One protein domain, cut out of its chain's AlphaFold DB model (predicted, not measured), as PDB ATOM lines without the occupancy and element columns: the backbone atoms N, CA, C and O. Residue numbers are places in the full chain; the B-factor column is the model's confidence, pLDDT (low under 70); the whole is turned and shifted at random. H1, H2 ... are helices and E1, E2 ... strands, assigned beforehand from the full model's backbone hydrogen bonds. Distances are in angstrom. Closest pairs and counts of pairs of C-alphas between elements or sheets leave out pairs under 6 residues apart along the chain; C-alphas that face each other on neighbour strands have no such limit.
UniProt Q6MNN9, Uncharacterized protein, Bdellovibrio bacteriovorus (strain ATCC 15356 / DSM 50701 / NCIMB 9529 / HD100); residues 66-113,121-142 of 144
ATOM      1  N   GLN A  66     115.380 -44.081  30.595       82.62
ATOM      2  CA  GLN A  66     116.188 -44.894  29.681       82.62
ATOM      3  C   GLN A  66     115.450 -46.154  29.217       82.62
ATOM      4  O   GLN A  66     115.635 -46.604  28.087       82.62
ATOM      5  N   GLU A  67     114.598 -46.710  30.069       78.12
ATOM      6  CA  GLU A  67     113.820 -47.906  29.779       78.12
ATOM      7  C   GLU A  67     112.640 -47.604  28.867       78.12
ATOM      8  O   GLU A  67     112.384 -48.357  27.926       78.12
ATOM      9  N   LEU A  68     112.001 -46.449  29.067       80.75
ATOM     10  CA  LEU A  68     111.014 -45.911  28.132       80.75
ATOM     11  C   LEU A  68     111.638 -45.686  26.749       80.75
ATOM     12  O   LEU A  68     111.101 -46.147  25.743       80.75
ATOM     13  N   ALA A  69     112.825 -45.075  26.690       86.38
ATOM     14  CA  ALA A  69     113.541 -44.888  25.429       86.38
ATOM     15  C   ALA A  69     113.921 -46.223  24.759       86.38
ATOM     16  O   ALA A  69     113.906 -46.335  23.530       86.38
ATOM     17  N   LEU A  70     114.261 -47.248  25.547       86.69
ATOM     18  CA  LEU A  70     114.552 -48.590  25.045       86.69
ATOM     19  C   LEU A  70     113.292 -49.268  24.484       86.69
ATOM     20  O   LEU A  70     113.357 -49.888  23.418       86.69
ATOM     21  N   LEU A  71     112.149 -49.120  25.157       84.12
ATOM     22  CA  LEU A  71     110.861 -49.621  24.680       84.12
ATOM     23  C   LEU A  71     110.443 -48.942  23.371       84.12
ATOM     24  O   LEU A  71     110.009 -49.627  22.444       84.12
ATOM     25  N   ASP A  72     110.635 -47.629  23.256       87.75
ATOM     26  CA  ASP A  72     110.362 -46.880  22.028       87.75
ATOM     27  C   ASP A  72     111.240 -47.348  20.865       87.75
ATOM     28  O   ASP A  72     110.754 -47.525  19.743       87.75
ATOM     29  N   ARG A  73     112.528 -47.614  21.116       90.31
ATOM     30  CA  ARG A  73     113.424 -48.204  20.106       90.31
ATOM     31  C   ARG A  73     112.950 -49.585  19.676       90.31
ATOM     32  O   ARG A  73     112.918 -49.863  18.482       90.31
ATOM     33  N   MET A  74     112.534 -50.431  20.617       89.00
ATOM     34  CA  MET A  74     111.997 -51.752  20.288       89.00
ATOM     35  C   MET A  74     110.691 -51.650  19.491       89.00
ATOM     36  O   MET A  74     110.503 -52.370  18.514       89.00
ATOM     37  N   THR A  75     109.817 -50.714  19.849       87.50
ATOM     38  CA  THR A  75     108.600 -50.392  19.100       87.50
ATOM     39  C   THR A  75     108.917 -50.032  17.651       87.50
ATOM     40  O   THR A  75     108.365 -50.657  16.743       87.50
ATOM     41  N   LYS A  76     109.851 -49.103  17.431       89.25
ATOM     42  CA  LYS A  76     110.301 -48.717  16.088       89.25
ATOM     43  C   LYS A  76     110.947 -49.889  15.358       89.25
ATOM     44  O   LYS A  76     110.704 -50.076  14.173       89.25
ATOM     45  N   ALA A  77     111.721 -50.720  16.049       88.69
ATOM     46  CA  ALA A  77     112.350 -51.893  15.454       88.69
ATOM     47  C   ALA A  77     111.325 -52.936  14.980       88.69
ATOM     48  O   ALA A  77     111.511 -53.521  13.915       88.69
ATOM     49  N   VAL A  78     110.232 -53.144  15.723       88.25
ATOM     50  CA  VAL A  78     109.112 -53.998  15.292       88.25
ATOM     51  C   VAL A  78     108.421 -53.397  14.071       88.25
ATOM     52  O   VAL A  78     108.167 -54.110  13.106       88.25
ATOM     53  N   GLU A  79     108.170 -52.089  14.060       86.06
ATOM     54  CA  GLU A  79     107.575 -51.402  12.905       86.06
ATOM     55  C   GLU A  79     108.477 -51.482  11.666       86.06
ATOM     56  O   GLU A  79     108.007 -51.770  10.568       86.06
ATOM     57  N   LEU A  80     109.787 -51.297  11.829       87.00
ATOM     58  CA  LEU A  80     110.772 -51.453  10.757       87.00
ATOM     59  C   LEU A  80     110.854 -52.897  10.259       87.00
ATOM     60  O   LEU A  80     110.985 -53.115   9.052       87.00
ATOM     61  N   TYR A  81     110.757 -53.874  11.163       86.56
ATOM     62  CA  TYR A  81     110.699 -55.284  10.800       86.56
ATOM     63  C   TYR A  81     109.451 -55.547   9.953       86.56
ATOM     64  O   TYR A  81     109.573 -56.066   8.845       86.56
ATOM     65  N   VAL A  82     108.276 -55.131  10.438       85.00
ATOM     66  CA  VAL A  82     106.971 -55.413   9.825       85.00
ATOM     67  C   VAL A  82     106.776 -54.669   8.504       85.00
ATOM     68  O   VAL A  82     106.448 -55.282   7.492       85.00
ATOM     69  N   HIS A  83     107.001 -53.357   8.487       83.00
ATOM     70  CA  HIS A  83     106.672 -52.515   7.336       83.00
ATOM     71  C   HIS A  83     107.805 -52.403   6.322       83.00
ATOM     72  O   HIS A  83     107.547 -52.278   5.129       83.00
ATOM     73  N   LYS A  84     109.065 -52.429   6.776       83.75
ATOM     74  CA  LYS A  84     110.234 -52.198   5.909       83.75
ATOM     75  C   LYS A  84     111.090 -53.447   5.693       83.75
ATOM     76  O   LYS A  84     112.105 -53.366   5.006       83.75
ATOM     77  N   GLY A  85     110.734 -54.583   6.298       81.88
ATOM     78  CA  GLY A  85     111.504 -55.829   6.208       81.88
ATOM     79  C   GLY A  85     112.896 -55.754   6.850       81.88
ATOM     80  O   GLY A  85     113.715 -56.656   6.657       81.88
ATOM     81  N   ASN A  86     113.204 -54.696   7.609       86.44
ATOM     82  CA  ASN A  86     114.527 -54.507   8.194       86.44
ATOM     83  C   ASN A  86     114.625 -55.216   9.549       86.44
ATOM     84  O   ASN A  86     114.164 -54.718  10.572       86.44
ATOM     85  N   LYS A  87     115.282 -56.381   9.557       87.19
ATOM     86  CA  LYS A  87     115.363 -57.257  10.738       87.19
ATOM     87  C   LYS A  87     116.538 -56.950  11.680       87.19
ATOM     88  O   LYS A  87     116.614 -57.533  12.760       87.19
ATOM     89  N   LYS A  88     117.485 -56.084  11.292       88.75
ATOM     90  CA  LYS A  88     118.766 -55.911  12.013       88.75
ATOM     91  C   LYS A  88     118.585 -55.371  13.431       88.75
ATOM     92  O   LYS A  88     119.143 -55.926  14.378       88.75
ATOM     93  N   GLU A  89     117.816 -54.298  13.569       89.00
ATOM     94  CA  GLU A  89     117.621 -53.615  14.850       89.00
ATOM     95  C   GLU A  89     116.804 -54.480  15.815       89.00
ATOM     96  O   GLU A  89     117.232 -54.722  16.942       89.00
ATOM     97  N   PHE A  90     115.717 -55.081  15.319       89.44
ATOM     98  CA  PHE A  90     114.901 -56.039  16.069       89.44
ATOM     99  C   PHE A  90     115.735 -57.217  16.592       89.44
ATOM    100  O   PHE A  90     115.748 -57.493  17.789       89.44
ATOM    101  N   ASN A  91     116.529 -57.859  15.726       90.06
ATOM    102  CA  ASN A  91     117.393 -58.976  16.122       90.06
ATOM    103  C   ASN A  91     118.445 -58.586  17.168       90.06
ATOM    104  O   ASN A  91     118.879 -59.434  17.948       90.06
ATOM    105  N   THR A  92     118.890 -57.330  17.159       90.88
ATOM    106  CA  THR A  92     119.863 -56.821  18.129       90.88
ATOM    107  C   THR A  92     119.200 -56.630  19.485       90.88
ATOM    108  O   THR A  92     119.697 -57.151  20.482       90.88
ATOM    109  N   LEU A  93     118.042 -55.972  19.517       88.75
ATOM    110  CA  LEU A  93     117.310 -55.704  20.751       88.75
ATOM    111  C   LEU A  93     116.741 -56.986  21.386       88.75
ATOM    112  O   LEU A  93     116.744 -57.115  22.604       88.75
ATOM    113  N   CYS A  94     116.348 -57.990  20.595       88.50
ATOM    114  CA  CYS A  94     115.860 -59.278  21.114       88.50
ATOM    115  C   CYS A  94     116.921 -60.106  21.860       88.50
ATOM    116  O   CYS A  94     116.586 -61.065  22.561       88.50
ATOM    117  N   LYS A  95     118.209 -59.762  21.737       86.88
ATOM    118  CA  LYS A  95     119.276 -60.382  22.538       86.88
ATOM    119  C   LYS A  95     119.314 -59.849  23.965       86.88
ATOM    120  O   LYS A  95     119.794 -60.561  24.847       86.88
ATOM    121  N   ASP A  96     118.808 -58.640  24.196       84.31
ATOM    122  CA  ASP A  96     118.734 -58.060  25.531       84.31
ATOM    123  C   ASP A  96     117.836 -58.926  26.412       84.31
ATOM    124  O   ASP A  96     116.752 -59.334  25.996       84.31
ATOM    125  N   LYS A  97     118.281 -59.234  27.631       80.31
ATOM    126  CA  LYS A  97     117.547 -60.102  28.553       80.31
ATOM    127  C   LYS A  97     116.127 -59.590  28.785       80.31
ATOM    128  O   LYS A  97     115.239 -60.429  28.855       80.31
ATOM    129  N   ARG A  98     115.919 -58.265  28.829       80.06
ATOM    130  CA  ARG A  98     114.650 -57.557  29.100       80.06
ATOM    131  C   ARG A  98     113.526 -57.852  28.107       80.06
ATOM    132  O   ARG A  98     112.367 -57.712  28.478       80.06
ATOM    133  N   PHE A  99     113.852 -58.277  26.886       84.19
ATOM    134  CA  PHE A  99     112.868 -58.536  25.835       84.19
ATOM    135  C   PHE A  99     112.770 -60.013  25.482       84.19
ATOM    136  O   PHE A  99     113.700 -60.592  24.933       84.19
ATOM    137  N   ASP A 100     111.614 -60.613  25.687       85.12
ATOM    138  CA  ASP A 100     111.289 -61.933  25.171       85.12
ATOM    139  C   ASP A 100     110.556 -61.772  23.834       85.12
ATOM    140  O   ASP A 100     109.371 -61.441  23.779       85.12
ATOM    141  N   CYS A 101     111.286 -61.966  22.736       86.31
ATOM    142  CA  CYS A 101     110.739 -61.850  21.389       86.31
ATOM    143  C   CYS A 101     110.248 -63.198  20.865       86.31
ATOM    144  O   CYS A 101     110.887 -64.237  21.045       86.31
ATOM    145  N   PHE A 102     109.141 -63.154  20.137       85.69
ATOM    146  CA  PHE A 102     108.532 -64.285  19.464       85.69
ATOM    147  C   PHE A 102     108.222 -63.906  18.019       85.69
ATOM    148  O   PHE A 102     107.685 -62.830  17.754       85.69
ATOM    149  N   VAL A 103     108.540 -64.801  17.091       85.56
ATOM    150  CA  VAL A 103     108.166 -64.709  15.676       85.56
ATOM    151  C   VAL A 103     107.465 -66.015  15.323       85.56
ATOM    152  O   VAL A 103     108.021 -67.089  15.543       85.56
ATOM    153  N   ASN A 104     106.236 -65.940  14.823       84.44
ATOM    154  CA  ASN A 104     105.353 -67.081  14.560       84.44
ATOM    155  C   ASN A 104     105.174 -67.973  15.787       84.44
ATOM    156  O   ASN A 104     105.335 -69.189  15.712       84.44
ATOM    157  N   ASP A 105     104.943 -67.333  16.937       79.88
ATOM    158  CA  ASP A 105     104.808 -67.966  18.254       79.88
ATOM    159  C   ASP A 105     106.049 -68.772  18.712       79.88
ATOM    160  O   ASP A 105     106.028 -69.437  19.749       79.88
ATOM    161  N   LYS A 106     107.176 -68.667  17.993       83.62
ATOM    162  CA  LYS A 106     108.460 -69.293  18.342       83.62
ATOM    163  C   LYS A 106     109.403 -68.274  18.960       83.62
ATOM    164  O   LYS A 106     109.510 -67.147  18.485       83.62
ATOM    165  N   PHE A 107     110.122 -68.688  20.001       83.19
ATOM    166  CA  PHE A 107     111.082 -67.828  20.689       83.19
ATOM    167  C   PHE A 107     112.237 -67.429  19.767       83.19
ATOM    168  O   PHE A 107     112.835 -68.276  19.097       83.19
ATOM    169  N   HIS A 108     112.569 -66.142  19.756       82.75
ATOM    170  CA  HIS A 108     113.578 -65.574  18.876       82.75
ATOM    171  C   HIS A 108     114.538 -64.662  19.654       82.75
ATOM    172  O   HIS A 108     114.088 -63.738  20.327       82.75
ATOM    173  N   PRO A 109     115.863 -64.848  19.552       81.19
ATOM    174  CA  PRO A 109     116.554 -65.942  18.870       81.19
ATOM    175  C   PRO A 109     116.390 -67.282  19.612       81.19
ATOM    176  O   PRO A 109     116.479 -67.335  20.835       81.19
ATOM    177  N   ALA A 110     116.236 -68.385  18.870       77.44
ATOM    178  CA  ALA A 110     115.897 -69.714  19.410       77.44
ATOM    179  C   ALA A 110     116.851 -70.263  20.495       77.44
ATOM    180  O   ALA A 110     116.471 -71.124  21.279       77.44
ATOM    181  N   LYS A 111     118.098 -69.772  20.551       75.62
ATOM    182  CA  LYS A 111     119.112 -70.184  21.539       75.62
ATOM    183  C   LYS A 111     119.077 -69.378  22.842       75.62
ATOM    184  O   LYS A 111     119.870 -69.642  23.745       75.62
ATOM    185  N   LYS A 112     118.228 -68.356  22.940       74.88
ATOM    186  CA  LYS A 112     118.142 -67.529  24.141       74.88
ATOM    187  C   LYS A 112     117.388 -68.294  25.231       74.88
ATOM    188  O   LYS A 112     116.346 -68.891  24.978       74.88
ATOM    189  N   LYS A 113     117.924 -68.289  26.454       69.69
ATOM    190  CA  LYS A 113     117.228 -68.861  27.611       69.69
ATOM    191  C   LYS A 113     115.990 -68.012  27.898       69.69
ATOM    192  O   LYS A 113     116.122 -66.805  28.092       69.69
ATOM    193  N   PRO A 121     102.456 -58.688  37.077       59.62
ATOM    194  CA  PRO A 121     101.937 -58.394  35.739       59.62
ATOM    195  C   PRO A 121     102.036 -56.921  35.332       59.62
ATOM    196  O   PRO A 121     102.233 -56.632  34.157       59.62
ATOM    197  N   TYR A 122     101.936 -55.995  36.291       60.38
ATOM    198  CA  TYR A 122     101.969 -54.549  36.049       60.38
ATOM    199  C   TYR A 122     103.341 -54.016  35.605       60.38
ATOM    200  O   TYR A 122     103.412 -52.923  35.053       60.38
ATOM    201  N   ALA A 123     104.424 -54.763  35.849       60.25
ATOM    202  CA  ALA A 123     105.786 -54.412  35.433       60.25
ATOM    203  C   ALA A 123     106.189 -55.082  34.106       60.25
ATOM    204  O   ALA A 123     107.314 -54.906  33.624       60.25
ATOM    205  N   SER A 124     105.264 -55.849  33.521       68.19
ATOM    206  CA  SER A 124     105.431 -56.567  32.264       68.19
ATOM    207  C   SER A 124     104.443 -56.060  31.217       68.19
ATOM    208  O   SER A 124     103.319 -55.679  31.533       68.19
ATOM    209  N   GLY A 125     104.839 -56.078  29.950       70.56
ATOM    210  CA  GLY A 125     103.959 -55.706  28.847       70.56
ATOM    211  C   GLY A 125     104.158 -56.593  27.631       70.56
ATOM    212  O   GLY A 125     105.148 -57.323  27.524       70.56
ATOM    213  N   SER A 126     103.208 -56.541  26.693       70.62
ATOM    214  CA  SER A 126     103.362 -57.211  25.402       70.62
ATOM    215  C   SER A 126     102.907 -56.342  24.235       70.62
ATOM    216  O   SER A 126     101.942 -55.590  24.356       70.62
ATOM    217  N   LYS A 127     103.610 -56.441  23.104       70.88
ATOM    218  CA  LYS A 127     103.265 -55.764  21.846       70.88
ATOM    219  C   LYS A 127     103.196 -56.793  20.727       70.88
ATOM    220  O   LYS A 127     104.052 -57.671  20.664       70.88
ATOM    221  N   MET A 128     102.197 -56.700  19.851       72.06
ATOM    222  CA  MET A 128     102.086 -57.578  18.686       72.06
ATOM    223  C   MET A 128     102.123 -56.798  17.373       72.06
ATOM    224  O   MET A 128     101.584 -55.698  17.296       72.06
ATOM    225  N   GLY A 129     102.744 -57.387  16.351       69.44
ATOM    226  CA  GLY A 129     102.762 -56.897  14.973       69.44
ATOM    227  C   GLY A 129     102.532 -58.042  13.985       69.44
ATOM    228  O   GLY A 129     102.890 -59.184  14.270       69.44
ATOM    229  N   LEU A 130     101.918 -57.746  12.839       68.56
ATOM    230  CA  LEU A 130     101.622 -58.710  11.772       68.56
ATOM    231  C   LEU A 130     102.363 -58.293  10.497       68.56
ATOM    232  O   LEU A 130     102.141 -57.188  10.010       68.56
ATOM    233  N   GLN A 131     103.216 -59.162   9.951       61.75
ATOM    234  CA  GLN A 131     103.867 -58.988   8.649       61.75
ATOM    235  C   GLN A 131     103.453 -60.129   7.714       61.75
ATOM    236  O   GLN A 131     104.054 -61.201   7.733       61.75
ATOM    237  N   GLY A 132     102.426 -59.921   6.886       66.62
ATOM    238  CA  GLY A 132     101.866 -61.014   6.080       66.62
ATOM    239  C   GLY A 132     101.322 -62.141   6.973       66.62
ATOM    240  O   GLY A 132     100.542 -61.861   7.878       66.62
ATOM    241  N   GLU A 133     101.754 -63.389   6.745       63.03
ATOM    242  CA  GLU A 133     101.464 -64.543   7.623       63.03
ATOM    243  C   GLU A 133     102.323 -64.567   8.904       63.03
ATOM    244  O   GLU A 133     102.042 -65.355   9.808       63.03
ATOM    245  N   GLU A 134     103.363 -63.721   9.016       63.66
ATOM    246  CA  GLU A 134     104.255 -63.747  10.175       63.66
ATOM    247  C   GLU A 134     103.724 -62.922  11.362       63.66
ATOM    248  O   GLU A 134     103.525 -61.707  11.267       63.66
ATOM    249  N   ARG A 135     103.545 -63.568  12.522       74.25
ATOM    250  CA  ARG A 135     103.084 -62.943  13.774       74.25
ATOM    251  C   ARG A 135     104.257 -62.660  14.701       74.25
ATOM    252  O   ARG A 135     104.920 -63.580  15.167       74.25
ATOM    253  N   ILE A 136     104.487 -61.398  15.031       75.25
ATOM    254  CA  ILE A 136     105.539 -60.989  15.962       75.25
ATOM    255  C   ILE A 136     104.889 -60.644  17.291       75.25
ATOM    256  O   ILE A 136     104.016 -59.781  17.346       75.25
ATOM    257  N   GLN A 137     105.324 -61.293  18.366       80.19
ATOM    258  CA  GLN A 137     104.944 -60.944  19.728       80.19
ATOM    259  C   GLN A 137     106.201 -60.566  20.505       80.19
ATOM    260  O   GLN A 137     107.178 -61.302  20.555       80.19
ATOM    261  N   LEU A 138     106.166 -59.408  21.138       75.38
ATOM    262  CA  LEU A 138     107.181 -58.936  22.056       75.38
ATOM    263  C   LEU A 138     106.616 -59.023  23.468       75.38
ATOM    264  O   LEU A 138     105.503 -58.558  23.693       75.38
ATOM    265  N   ARG A 139     107.375 -59.565  24.414       80.81
ATOM    266  CA  ARG A 139     107.129 -59.421  25.850       80.81
ATOM    267  C   ARG A 139     108.311 -58.687  26.458       80.81
ATOM    268  O   ARG A 139     109.448 -58.945  26.073       80.81
ATOM    269  N   TYR A 140     108.061 -57.753  27.356       73.12
ATOM    270  CA  TYR A 140     109.119 -56.967  27.979       73.12
ATOM    271  C   TYR A 140     108.854 -56.771  29.454       73.12
ATOM    272  O   TYR A 140     107.709 -56.845  29.900       73.12
ATOM    273  N   GLU A 141     109.931 -56.515  30.184       66.94
ATOM    274  CA  GLU A 141     109.880 -56.354  31.622       66.94
ATOM    275  C   GLU A 141     110.986 -55.417  32.109       66.94
ATOM    276  O   GLU A 141     112.136 -55.507  31.662       66.94
ATOM    277  N   PHE A 142     110.604 -54.512  33.008       65.00
ATOM    278  CA  PHE A 142     111.432 -53.394  33.460       65.00
ATOM    279  C   PHE A 142     112.107 -53.619  34.817       65.00
ATOM    280  O   PHE A 142     112.997 -52.866  35.187       65.00
TER     281      PHE A 142
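AT A GLANCE: This is residues 66 to 113 and 121 to 142 of the 144 residues of an uncharacterized protein of Bdellovibrio bacteriovorus (strain ATCC 15356 / DSM 50701 / NCIMB 9529 / HD100) (UniProt Q6MNN9). One long helix, H1, lies lengthwise over a narrow four-stranded sheet, covering its long hairpin E3 and E4. The short helix H2 folds back beside H1 and only grazes the sheet, while E1 widens the sheet next to E4 and the tiny E2 forms its edge, meeting E1 only at a point. The printed part has 70 residues, with two named helices and four named strands in the order H1 H2 E1 E2 E3 E4; the class is mixed, helices and strands. The sheet runs E2 E1 E4 E3, and E1, E4 and E3 are antiparallel neighbours in turn. The whole is compact, with a radius of gyration of the C-alphas of 11.3 A, and rounded, spanning 30 by 24 by 20 A.

HOW THE PARTS SIT: H1, residues 66 to 84, touches H2, residues 88 to 93, with its residues 74 to 81 alone. Their closest C-alphas are those of Ala 77 and Phe 90, 4.9 A apart. The two form a helical hairpin, running opposite ways at a shallow tilt of 31 degrees. In both helices every O i to N i+4 pair is within hydrogen-bond range. E1, residues 99 to 103, is an inner strand and the antiparallel neighbour of E4, residues 134 to 141, at 169 degrees; N 102 and O 137 are 2.7 A apart. E2, residues 106 to 108, is an edge strand that meets E1 only at a point, where the C-alphas of 107 and 102 face each other at 4.5 A. E3, residues 124 to 131, is the other edge strand and forms a hairpin with E4, antiparallel at 164 degrees; N 127 and O 138 are 2.9 A apart, and N 136 and O 129 are 2.8 A apart. H1 is on the sheet at a height of 9.8 A, over E4 and E3, and runs along the strands, at 2 degrees to E4 on the local plane. The closest C-alphas of H1 and E3 are those of Val 82 and Gln 131, 4.9 A apart. H2 only grazes the sheet, with its residues 90 to 93.

IN THESE COORDINATES: H1 begins at C-alpha 66, (116.188, -44.894, 29.681), and measures 25.6 A; H2 measures 8.9 A. E1 measures 12.8 A and begins at C-alpha 99, (112.868, -58.536, 25.835); E2 measures 6.3 A. E3 measures 23.8 A, and E4, 23.4 A, ends at C-alpha 141, (109.880, -56.354, 31.622).

THE WHOLE: The two C-alphas farthest apart are those of Gln 66 and Glu 133, at 33.0 A. Residues 114 to 120 are not printed, and C-alphas 113 and 121 are 20.2 A apart across this cut, in the link from E2 to E3. The links printed whole are tight. The mean pLDDT of the printed part is 79.7; 13 residues are under 70, namely 113, 121 to 124, 129 to 134, and 141 to 142.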